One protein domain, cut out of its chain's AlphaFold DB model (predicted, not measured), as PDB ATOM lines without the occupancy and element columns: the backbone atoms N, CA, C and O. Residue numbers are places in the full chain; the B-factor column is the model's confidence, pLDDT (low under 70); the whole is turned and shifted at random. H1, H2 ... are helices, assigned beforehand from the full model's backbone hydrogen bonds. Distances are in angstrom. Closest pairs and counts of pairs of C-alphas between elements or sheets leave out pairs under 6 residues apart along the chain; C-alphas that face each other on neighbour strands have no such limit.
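This is residues 2 to 67 of the 185 residues of the protein "Hypothetical protein" of Eutreptiella gymnastica (UniProt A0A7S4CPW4). Four short helices pack mostly crosswise: H2 and H3 make a corner at a tight link, H1 packs on H3 near that corner, and H4 lies beside H2, running the opposite way. The 66 printed residues, all helix in class with H1 to H4 in order, are compact at a radius of gyration of the C-alphas of 11.4 A, yet elongated, spanning 34 by 21 by 18 A.

Find C-alpha 2 at (6.560, -2.184, -28.762), where H1, residues 2 to 12, begins. H2 is residues 19 to 28; H3, residues 30 to 41, runs 16.3 A; H4, residues 51 to 60, ends at (-7.667, 0.880, -34.468).

H1 touches H3, at residues 33 to 37 alone; their closest C-alphas, Ala 9 and Val 33, are 6.5 A apart. H1 and H2 only just touch, with 3 pairs of C-alphas within 8 A, closest Ala 9 and Thr 26, 6.8 A. In each helix every O i to N i+4 pair is within hydrogen-bond range.

C-alphas 16 and 46 are farthest apart, 35.3 A. The printed part has no cut; no printed residue is under 70 in pLDDT.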
ATOM      1  N   HIS A   2       7.651  -2.671 -27.898       92.38
ATOM      2  CA  HIS A   2       6.560  -2.184 -28.762       92.38
ATOM      3  C   HIS A   2       7.010  -1.764 -30.169       92.38
ATOM      4  O   HIS A   2       6.453  -2.230 -31.159       92.38
ATOM      5  N   ALA A   3       8.076  -0.960 -30.260       90.69
ATOM      6  CA  ALA A   3       8.676  -0.573 -31.539       90.69
ATOM      7  C   ALA A   3       9.125  -1.787 -32.373       90.69
ATOM      8  O   ALA A   3       8.962  -1.791 -33.591       90.69
ATOM      9  N   CYS A   4       9.635  -2.835 -31.719       91.12
ATOM     10  CA  CYS A   4      10.038  -4.080 -32.366       91.12
ATOM     11  C   CYS A   4       8.829  -4.830 -32.936       91.12
ATOM     12  O   CYS A   4       8.848  -5.215 -34.097       91.12
ATOM     13  N   ILE A   5       7.753  -4.964 -32.157       93.38
ATOM     14  CA  ILE A   5       6.515  -5.633 -32.584       93.38
ATOM     15  C   ILE A   5       5.888  -4.906 -33.778       93.38
ATOM     16  O   ILE A   5       5.654  -5.511 -34.822       93.38
ATOM     17  N   ILE A   6       5.654  -3.595 -33.646       93.00
ATOM     18  CA  ILE A   6       5.026  -2.774 -34.692       93.00
ATOM     19  C   ILE A   6       5.894  -2.778 -35.953       93.00
ATOM     20  O   ILE A   6       5.396  -2.962 -37.063       93.00
ATOM     21  N   GLY A   7       7.206  -2.615 -35.786       91.31
ATOM     22  CA  GLY A   7       8.152  -2.592 -36.887       91.31
ATOM     23  C   GLY A   7       8.229  -3.922 -37.647       91.31
ATOM     24  O   GLY A   7       8.252  -3.902 -38.880       91.31
ATOM     25  N   THR A   8       8.208  -5.061 -36.947       91.12
ATOM     26  CA  THR A   8       8.168  -6.401 -37.560       91.12
ATOM     27  C   THR A   8       6.828  -6.658 -38.252       91.12
ATOM     28  O   THR A   8       6.812  -7.056 -39.418       91.12
ATOM     29  N   ALA A   9       5.700  -6.338 -37.610       91.94
ATOM     30  CA  ALA A   9       4.375  -6.434 -38.231       91.94
ATOM     31  C   ALA A   9       4.296  -5.593 -39.520       91.94
ATOM     32  O   ALA A   9       3.829  -6.054 -40.561       91.94
ATOM     33  N   ARG A  10       4.860  -4.381 -39.500       91.31
ATOM     34  CA  ARG A  10       4.954  -3.505 -40.672       91.31
ATOM     35  C   ARG A  10       5.823  -4.086 -41.794       91.31
ATOM     36  O   ARG A  10       5.576  -3.814 -42.971       91.31
ATOM     37  N   MET A  11       6.845  -4.871 -41.471       89.44
ATOM     38  CA  MET A  11       7.680  -5.525 -42.480       89.44
ATOM     39  C   MET A  11       6.958  -6.665 -43.204       89.44
ATOM     40  O   MET A  11       7.215  -6.835 -44.395       89.44
ATOM     41  N   LYS A  12       6.030  -7.366 -42.535       88.19
ATOM     42  CA  LYS A  12       5.213  -8.438 -43.137       88.19
ATOM     43  C   LYS A  12       4.185  -7.928 -44.150       88.19
ATOM     44  O   LYS A  12       3.758  -8.673 -45.025       88.19
ATOM     45  N   LEU A  13       3.824  -6.646 -44.089       89.12
ATOM     46  CA  LEU A  13       2.831  -6.073 -44.994       89.12
ATOM     47  C   LEU A  13       3.382  -5.753 -46.400       89.12
ATOM     48  O   LEU A  13       4.430  -5.102 -46.530       89.12
ATOM     49  N   PRO A  14       2.636  -6.086 -47.474       87.25
ATOM     50  CA  PRO A  14       3.008  -5.770 -48.848       87.25
ATOM     51  C   PRO A  14       2.883  -4.268 -49.122       87.25
ATOM     52  O   PRO A  14       2.018  -3.584 -48.575       87.25
ATOM     53  N   LYS A  15       3.732  -3.724 -50.004       81.69
ATOM     54  CA  LYS A  15       3.712  -2.287 -50.344       81.69
ATOM     55  C   LYS A  15       2.520  -1.880 -51.220       81.69
ATOM     56  O   LYS A  15       1.979  -0.797 -51.007       81.69
ATOM     57  N   TYR A  16       2.125  -2.720 -52.179       74.62
ATOM     58  CA  TYR A  16       1.275  -2.291 -53.298       74.62
ATOM     59  C   TYR A  16      -0.133  -2.912 -53.290       74.62
ATOM     60  O   TYR A  16      -1.106  -2.165 -53.270       74.62
ATOM     61  N   PHE A  17      -0.273  -4.241 -53.213       76.94
ATOM     62  CA  PHE A  17      -1.573  -4.935 -53.260       76.94
ATOM     63  C   PHE A  17      -1.802  -5.850 -52.053       76.94
ATOM     64  O   PHE A  17      -0.854  -6.302 -51.423       76.94
ATOM     65  N   GLY A  18      -3.073  -6.114 -51.721       81.94
ATOM     66  CA  GLY A  18      -3.447  -7.077 -50.674       81.94
ATOM     67  C   GLY A  18      -3.402  -6.550 -49.235       81.94
ATOM     68  O   GLY A  18      -3.531  -7.338 -48.303       81.94
ATOM     69  N   LYS A  19      -3.280  -5.229 -49.041       83.69
ATOM     70  CA  LYS A  19      -3.083  -4.580 -47.729       83.69
ATOM     71  C   LYS A  19      -4.032  -5.078 -46.634       83.69
ATOM     72  O   LYS A  19      -3.586  -5.461 -45.560       83.69
ATOM     73  N   LYS A  20      -5.339  -5.113 -46.924       84.62
ATOM     74  CA  LYS A  20      -6.369  -5.549 -45.967       84.62
ATOM     75  C   LYS A  20      -6.236  -7.032 -45.606       84.62
ATOM     76  O   LYS A  20      -6.322  -7.375 -44.435       84.62
ATOM     77  N   LYS A  21      -5.994  -7.897 -46.599       88.06
ATOM     78  CA  LYS A  21      -5.878  -9.350 -46.396       88.06
ATOM     79  C   LYS A  21      -4.640  -9.699 -45.574       88.06
ATOM     80  O   LYS A  21      -4.753 -10.442 -44.608       88.06
ATOM     81  N   GLU A  22      -3.487  -9.116 -45.907       88.69
ATOM     82  CA  GLU A  22      -2.263  -9.394 -45.150       88.69
ATOM     83  C   GLU A  22      -2.312  -8.778 -43.748       88.69
ATOM     84  O   GLU A  22      -1.777  -9.362 -42.813       88.69
ATOM     85  N   LYS A  23      -2.997  -7.637 -43.571       87.88
ATOM     86  CA  LYS A  23      -3.249  -7.071 -42.240       87.88
ATOM     87  C   LYS A  23      -4.019  -8.054 -41.366       87.88
ATOM     88  O   LYS A  23      -3.549  -8.351 -40.277       87.88
ATOM     89  N   ILE A  24      -5.136  -8.592 -41.857       90.12
ATOM     90  CA  ILE A  24      -5.932  -9.594 -41.130       90.12
ATOM     91  C   ILE A  24      -5.077 -10.826 -40.820       90.12
ATOM     92  O   ILE A  24      -4.935 -11.193 -39.664       90.12
ATOM     93  N   LYS A  25      -4.372 -11.369 -41.815       91.44
ATOM     94  CA  LYS A  25      -3.477 -12.514 -41.610       91.44
ATOM     95  C   LYS A  25      -2.372 -12.242 -40.582       91.44
ATOM     96  O   LYS A  25      -1.996 -13.137 -39.834       91.44
ATOM     97  N   THR A  26      -1.845 -11.019 -40.533       88.31
ATOM     98  CA  THR A  26      -0.842 -10.619 -39.534       88.31
ATOM     99  C   THR A  26      -1.453 -10.532 -38.133       88.31
ATOM    100  O   THR A  26      -0.764 -10.847 -37.169       88.31
ATOM    101  N   LEU A  27      -2.726 -10.137 -38.013       90.94
ATOM    102  CA  LEU A  27      -3.464 -10.142 -36.743       90.94
ATOM    103  C   LEU A  27      -3.731 -11.561 -36.247       90.94
ATOM    104  O   LEU A  27      -3.531 -11.835 -35.067       90.94
ATOM    105  N   ASP A  28      -4.122 -12.450 -37.159       92.19
ATOM    106  CA  ASP A  28      -4.387 -13.857 -36.851       92.19
ATOM    107  C   ASP A  28      -3.105 -14.610 -36.463       92.19
ATOM    108  O   ASP A  28      -3.161 -15.596 -35.741       92.19
ATOM    109  N   ASN A  29      -1.941 -14.141 -36.929       92.69
ATOM    110  CA  ASN A  29      -0.629 -14.741 -36.669       92.69
ATOM    111  C   ASN A  29       0.275 -13.819 -35.836       92.69
ATOM    112  O   ASN A  29       1.485 -13.724 -36.086       92.69
ATOM    113  N   ILE A  30      -0.292 -13.100 -34.864       92.75
ATOM    114  CA  ILE A  30       0.487 -12.160 -34.051       92.75
ATOM    115  C   ILE A  30       1.530 -12.870 -33.179       92.75
ATOM    116  O   ILE A  30       2.625 -12.352 -32.969       92.75
ATOM    117  N   ASP A  31       1.255 -14.109 -32.796       93.81
ATOM    118  CA  ASP A  31       2.112 -14.967 -31.977       93.81
ATOM    119  C   ASP A  31       3.412 -15.267 -32.727       93.81
ATOM    120  O   ASP A  31       4.505 -15.231 -32.162       93.81
ATOM    121  N   GLN A  32       3.323 -15.456 -34.048       94.12
ATOM    122  CA  GLN A  32       4.498 -15.606 -34.905       94.12
ATOM    123  C   GLN A  32       5.315 -14.316 -34.968       94.12
ATOM    124  O   GLN A  32       6.542 -14.366 -35.037       94.12
ATOM    125  N   VAL A  33       4.662 -13.146 -34.958       93.50
ATOM    126  CA  VAL A  33       5.367 -11.857 -34.858       93.50
ATOM    127  C   VAL A  33       6.093 -11.763 -33.516       93.50
ATOM    128  O   VAL A  33       7.232 -11.303 -33.477       93.50
ATOM    129  N   TYR A  34       5.479 -12.228 -32.430       95.38
ATOM    130  CA  TYR A  34       6.093 -12.211 -31.104       95.38
ATOM    131  C   TYR A  34       7.289 -13.153 -31.039       95.38
ATOM    132  O   TYR A  34       8.365 -12.717 -30.638       95.38
ATOM    133  N   ALA A  35       7.143 -14.392 -31.509       94.69
ATOM    134  CA  ALA A  35       8.228 -15.366 -31.578       94.69
ATOM    135  C   ALA A  35       9.415 -14.845 -32.409       94.69
ATOM    136  O   ALA A  35      10.569 -14.948 -31.993       94.69
ATOM    137  N   GLU A  36       9.143 -14.204 -33.548       94.12
ATOM    138  CA  GLU A  36      10.173 -13.592 -34.388       94.12
ATOM    139  C   GLU A  36      10.903 -12.450 -33.663       94.12
ATOM    140  O   GLU A  36      12.131 -12.359 -33.710       94.12
ATOM    141  N   VAL A  37      10.171 -11.593 -32.944       93.56
ATOM    142  CA  VAL A  37      10.757 -10.501 -32.152       93.56
ATOM    143  C   VAL A  37      11.564 -11.044 -30.968       93.56
ATOM    144  O   VAL A  37      12.654 -10.535 -30.699       93.56
ATOM    145  N   GLN A  38      11.077 -12.080 -30.284       94.19
ATOM    146  CA  GLN A  38      11.791 -12.753 -29.195       94.19
ATOM    147  C   GLN A  38      13.117 -13.328 -29.689       94.19
ATOM    148  O   GLN A  38      14.158 -13.030 -29.108       94.19
ATOM    149  N   ALA A  39      13.097 -14.069 -30.799       93.06
ATOM    150  CA  ALA A  39      14.293 -14.667 -31.380       93.06
ATOM    151  C   ALA A  39      15.290 -13.603 -31.866       93.06
ATOM    152  O   ALA A  39      16.481 -13.673 -31.559       93.06
ATOM    153  N   LYS A  40      14.810 -12.582 -32.589       89.88
ATOM    154  CA  LYS A  40      15.668 -11.553 -33.193       89.88
ATOM    155  C   LYS A  40      16.329 -10.644 -32.158       89.88
ATOM    156  O   LYS A  40      17.494 -10.293 -32.319       89.88
ATOM    157  N   TYR A  41      15.606 -10.262 -31.105       88.94
ATOM    158  CA  TYR A  41      16.089  -9.312 -30.095       88.94
ATOM    159  C   TYR A  41      16.446  -9.961 -28.753       88.94
ATOM    160  O   TYR A  41      16.801  -9.242 -27.821       88.94
ATOM    161  N   ARG A  42      16.372 -11.296 -28.652       90.88
ATOM    162  CA  ARG A  42      16.638 -12.079 -27.429       90.88
ATOM    163  C   ARG A  42      15.843 -11.566 -26.226       90.88
ATOM    164  O   ARG A  42      16.379 -11.393 -25.134       90.88
ATOM    165  N   LEU A  43      14.566 -11.266 -26.454       91.56
ATOM    166  CA  LEU A  43      13.678 -10.711 -25.436       91.56
ATOM    167  C   LEU A  43      12.915 -11.839 -24.727       91.56
ATOM    168  O   LEU A  43      12.396 -12.721 -25.413       91.56
ATOM    169  N   PRO A  44      12.798 -11.810 -23.388       92.44
ATOM    170  CA  PRO A  44      11.991 -12.776 -22.652       92.44
ATOM    171  C   PRO A  44      10.499 -12.573 -22.942       92.44
ATOM    172  O   PRO A  44      10.037 -11.440 -23.101       92.44
ATOM    173  N   SER A  45       9.737 -13.668 -22.967       91.81
ATOM    174  CA  SER A  45       8.290 -13.660 -23.232       91.81
ATOM    175  C   SER A  45       7.501 -12.837 -22.208       91.81
ATOM    176  O   SER A  45       6.544 -12.171 -22.582       91.81
ATOM    177  N   ALA A  46       7.952 -12.800 -20.951       93.50
ATOM    178  CA  ALA A  46       7.330 -12.032 -19.867       93.50
ATOM    179  C   ALA A  46       7.236 -10.519 -20.144       93.50
ATOM    180  O   ALA A  46       6.414  -9.830 -19.548       93.50
ATOM    181  N   ASN A  47       8.059  -9.990 -21.052       91.88
ATOM    182  CA  ASN A  47       8.044  -8.570 -21.388       91.88
ATOM    183  C   ASN A  47       7.041  -8.229 -22.505       91.88
ATOM    184  O   ASN A  47       6.964  -7.070 -22.922       91.88
ATOM    185  N   PHE A  48       6.335  -9.224 -23.047       94.44
ATOM    186  CA  PHE A  48       5.379  -9.019 -24.125       94.44
ATOM    187  C   PHE A  48       3.981  -8.756 -23.556       94.44
ATOM    188  O   PHE A  48       3.568  -9.411 -22.603       94.44
ATOM    189  N   PRO A  49       3.254  -7.789 -24.133       94.38
ATOM    190  CA  PRO A  49       1.869  -7.534 -23.766       94.38
ATOM    191  C   PRO A  49       0.953  -8.674 -24.243       94.38
ATOM    192  O   PRO A  49       1.355  -9.446 -25.114       94.38
ATOM    193  N   PRO A  50      -0.282  -8.768 -23.726       94.69
ATOM    194  CA  PRO A  50      -1.278  -9.706 -24.230       94.69
ATOM    195  C   PRO A  50      -1.555  -9.500 -25.725       94.69
ATOM    196  O   PRO A  50      -1.627  -8.370 -26.218       94.69
ATOM    197  N   GLU A  51      -1.759 -10.597 -26.453       93.19
ATOM    198  CA  GLU A  51      -2.022 -10.563 -27.896       93.19
ATOM    199  C   GLU A  51      -3.262  -9.741 -28.252       93.19
ATOM    200  O   GLU A  51      -3.258  -9.000 -29.238       93.19
ATOM    201  N   ASP A  52      -4.316  -9.848 -27.441       93.75
ATOM    202  CA  ASP A  52      -5.595  -9.179 -27.677       93.75
ATOM    203  C   ASP A  52      -5.472  -7.655 -27.661       93.75
ATOM    204  O   ASP A  52      -6.096  -6.976 -28.482       93.75
ATOM    205  N   ASP A  53      -4.615  -7.104 -26.801       93.44
ATOM    206  CA  ASP A  53      -4.354  -5.664 -26.749       93.44
ATOM    207  C   ASP A  53      -3.738  -5.179 -28.060       93.44
ATOM    208  O   ASP A  53      -4.097  -4.131 -28.602       93.44
ATOM    209  N   TYR A  54      -2.842  -5.985 -28.623       92.19
ATOM    210  CA  TYR A  54      -2.191  -5.678 -29.884       92.19
ATOM    211  C   TYR A  54      -3.096  -5.900 -31.097       92.19
ATOM    212  O   TYR A  54      -3.057  -5.101 -32.037       92.19
ATOM    213  N   LYS A  55      -3.963  -6.919 -31.065       92.56
ATOM    214  CA  LYS A  55      -5.019  -7.116 -32.069       92.56
ATOM    215  C   LYS A  55      -5.966  -5.908 -32.096       92.56
ATOM    216  O   LYS A  55      -6.256  -5.375 -33.172       92.56
ATOM    217  N   ARG A  56      -6.373  -5.396 -30.927       93.75
ATOM    218  CA  ARG A  56      -7.166  -4.156 -30.797       93.75
ATOM    219  C   ARG A  56      -6.407  -2.940 -31.327       93.75
ATOM    220  O   ARG A  56      -6.941  -2.199 -32.153       93.75
ATOM    221  N   PHE A  57      -5.151  -2.763 -30.919       93.44
ATOM    222  CA  PHE A  57      -4.316  -1.638 -31.345       93.44
ATOM    223  C   PHE A  57      -4.143  -1.582 -32.869       93.44
ATOM    224  O   PHE A  57      -4.334  -0.528 -33.479       93.44
ATOM    225  N   PHE A  58      -3.841  -2.718 -33.499       90.81
ATOM    226  CA  PHE A  58      -3.701  -2.823 -34.950       90.81
ATOM    227  C   PHE A  58      -5.032  -2.758 -35.698       90.81
ATOM    228  O   PHE A  58      -5.037  -2.444 -36.887       90.81
ATOM    229  N   THR A  59      -6.160  -3.029 -35.049       91.38
ATOM    230  CA  THR A  59      -7.479  -2.775 -35.643       91.38
ATOM    231  C   THR A  59      -7.767  -1.275 -35.680       91.38
ATOM    232  O   THR A  59      -8.205  -0.770 -36.712       91.38
ATOM    233  N   ALA A  60      -7.444  -0.559 -34.597       92.31
ATOM    234  CA  ALA A  60      -7.667   0.880 -34.468       92.31
ATOM    235  C   ALA A  60      -6.720   1.740 -35.327       92.31
ATOM    236  O   ALA A  60      -7.112   2.813 -35.775       92.31
ATOM    237  N   HIS A  61      -5.493   1.277 -35.578       91.38
ATOM    238  CA  HIS A  61      -4.476   2.033 -36.318       91.38
ATOM    239  C   HIS A  61      -4.105   1.349 -37.632       91.38
ATOM    240  O   HIS A  61      -4.123   0.116 -37.737       91.38
ATOM    241  N   ASP A  62      -3.726   2.124 -38.651       88.56
ATOM    242  CA  ASP A  62      -3.152   1.535 -39.854       88.56
ATOM    243  C   ASP A  62      -1.651   1.297 -39.679       88.56
ATOM    244  O   ASP A  62      -0.866   2.193 -39.383       88.56
ATOM    245  N   LEU A  63      -1.229   0.056 -39.907       88.00
ATOM    246  CA  LEU A  63       0.177  -0.317 -39.843       88.00
ATOM    247  C   LEU A  63       1.000   0.441 -40.896       88.00
ATOM    248  O   LEU A  63       2.200   0.637 -40.711       88.00
ATOM    249  N   TYR A  64       0.379   0.879 -41.998       87.50
ATOM    250  CA  TYR A  64       1.076   1.577 -43.077       87.50
ATOM    251  C   TYR A  64       1.681   2.923 -42.675       87.50
ATOM    252  O   TYR A  64       2.709   3.281 -43.266       87.50
ATOM    253  N   ASP A  65       1.113   3.571 -41.660       88.44
ATOM    254  CA  ASP A  65       1.554   4.862 -41.122       88.44
ATOM    255  C   ASP A  65       2.858   4.739 -40.327       88.44
ATOM    256  O   ASP A  65       3.617   5.697 -40.178       88.44
ATOM    257  N   PHE A  66       3.175   3.531 -39.861       88.75
ATOM    258  CA  PHE A  66       4.398   3.276 -39.121       88.75
ATOM    259  C   PHE A  66       5.593   3.054 -40.051       88.75
ATOM    260  O   PHE A  66       5.513   2.477 -41.147       88.75
ATOM    261  N   THR A  67       6.756   3.478 -39.561       84.44
ATOM    262  CA  THR A  67       8.031   3.287 -40.254       84.44
ATOM    263  C   THR A  67       8.474   1.829 -40.132       84.44
ATOM    264  O   THR A  67       8.340   1.206 -39.082       84.44
TER     265      THR A  67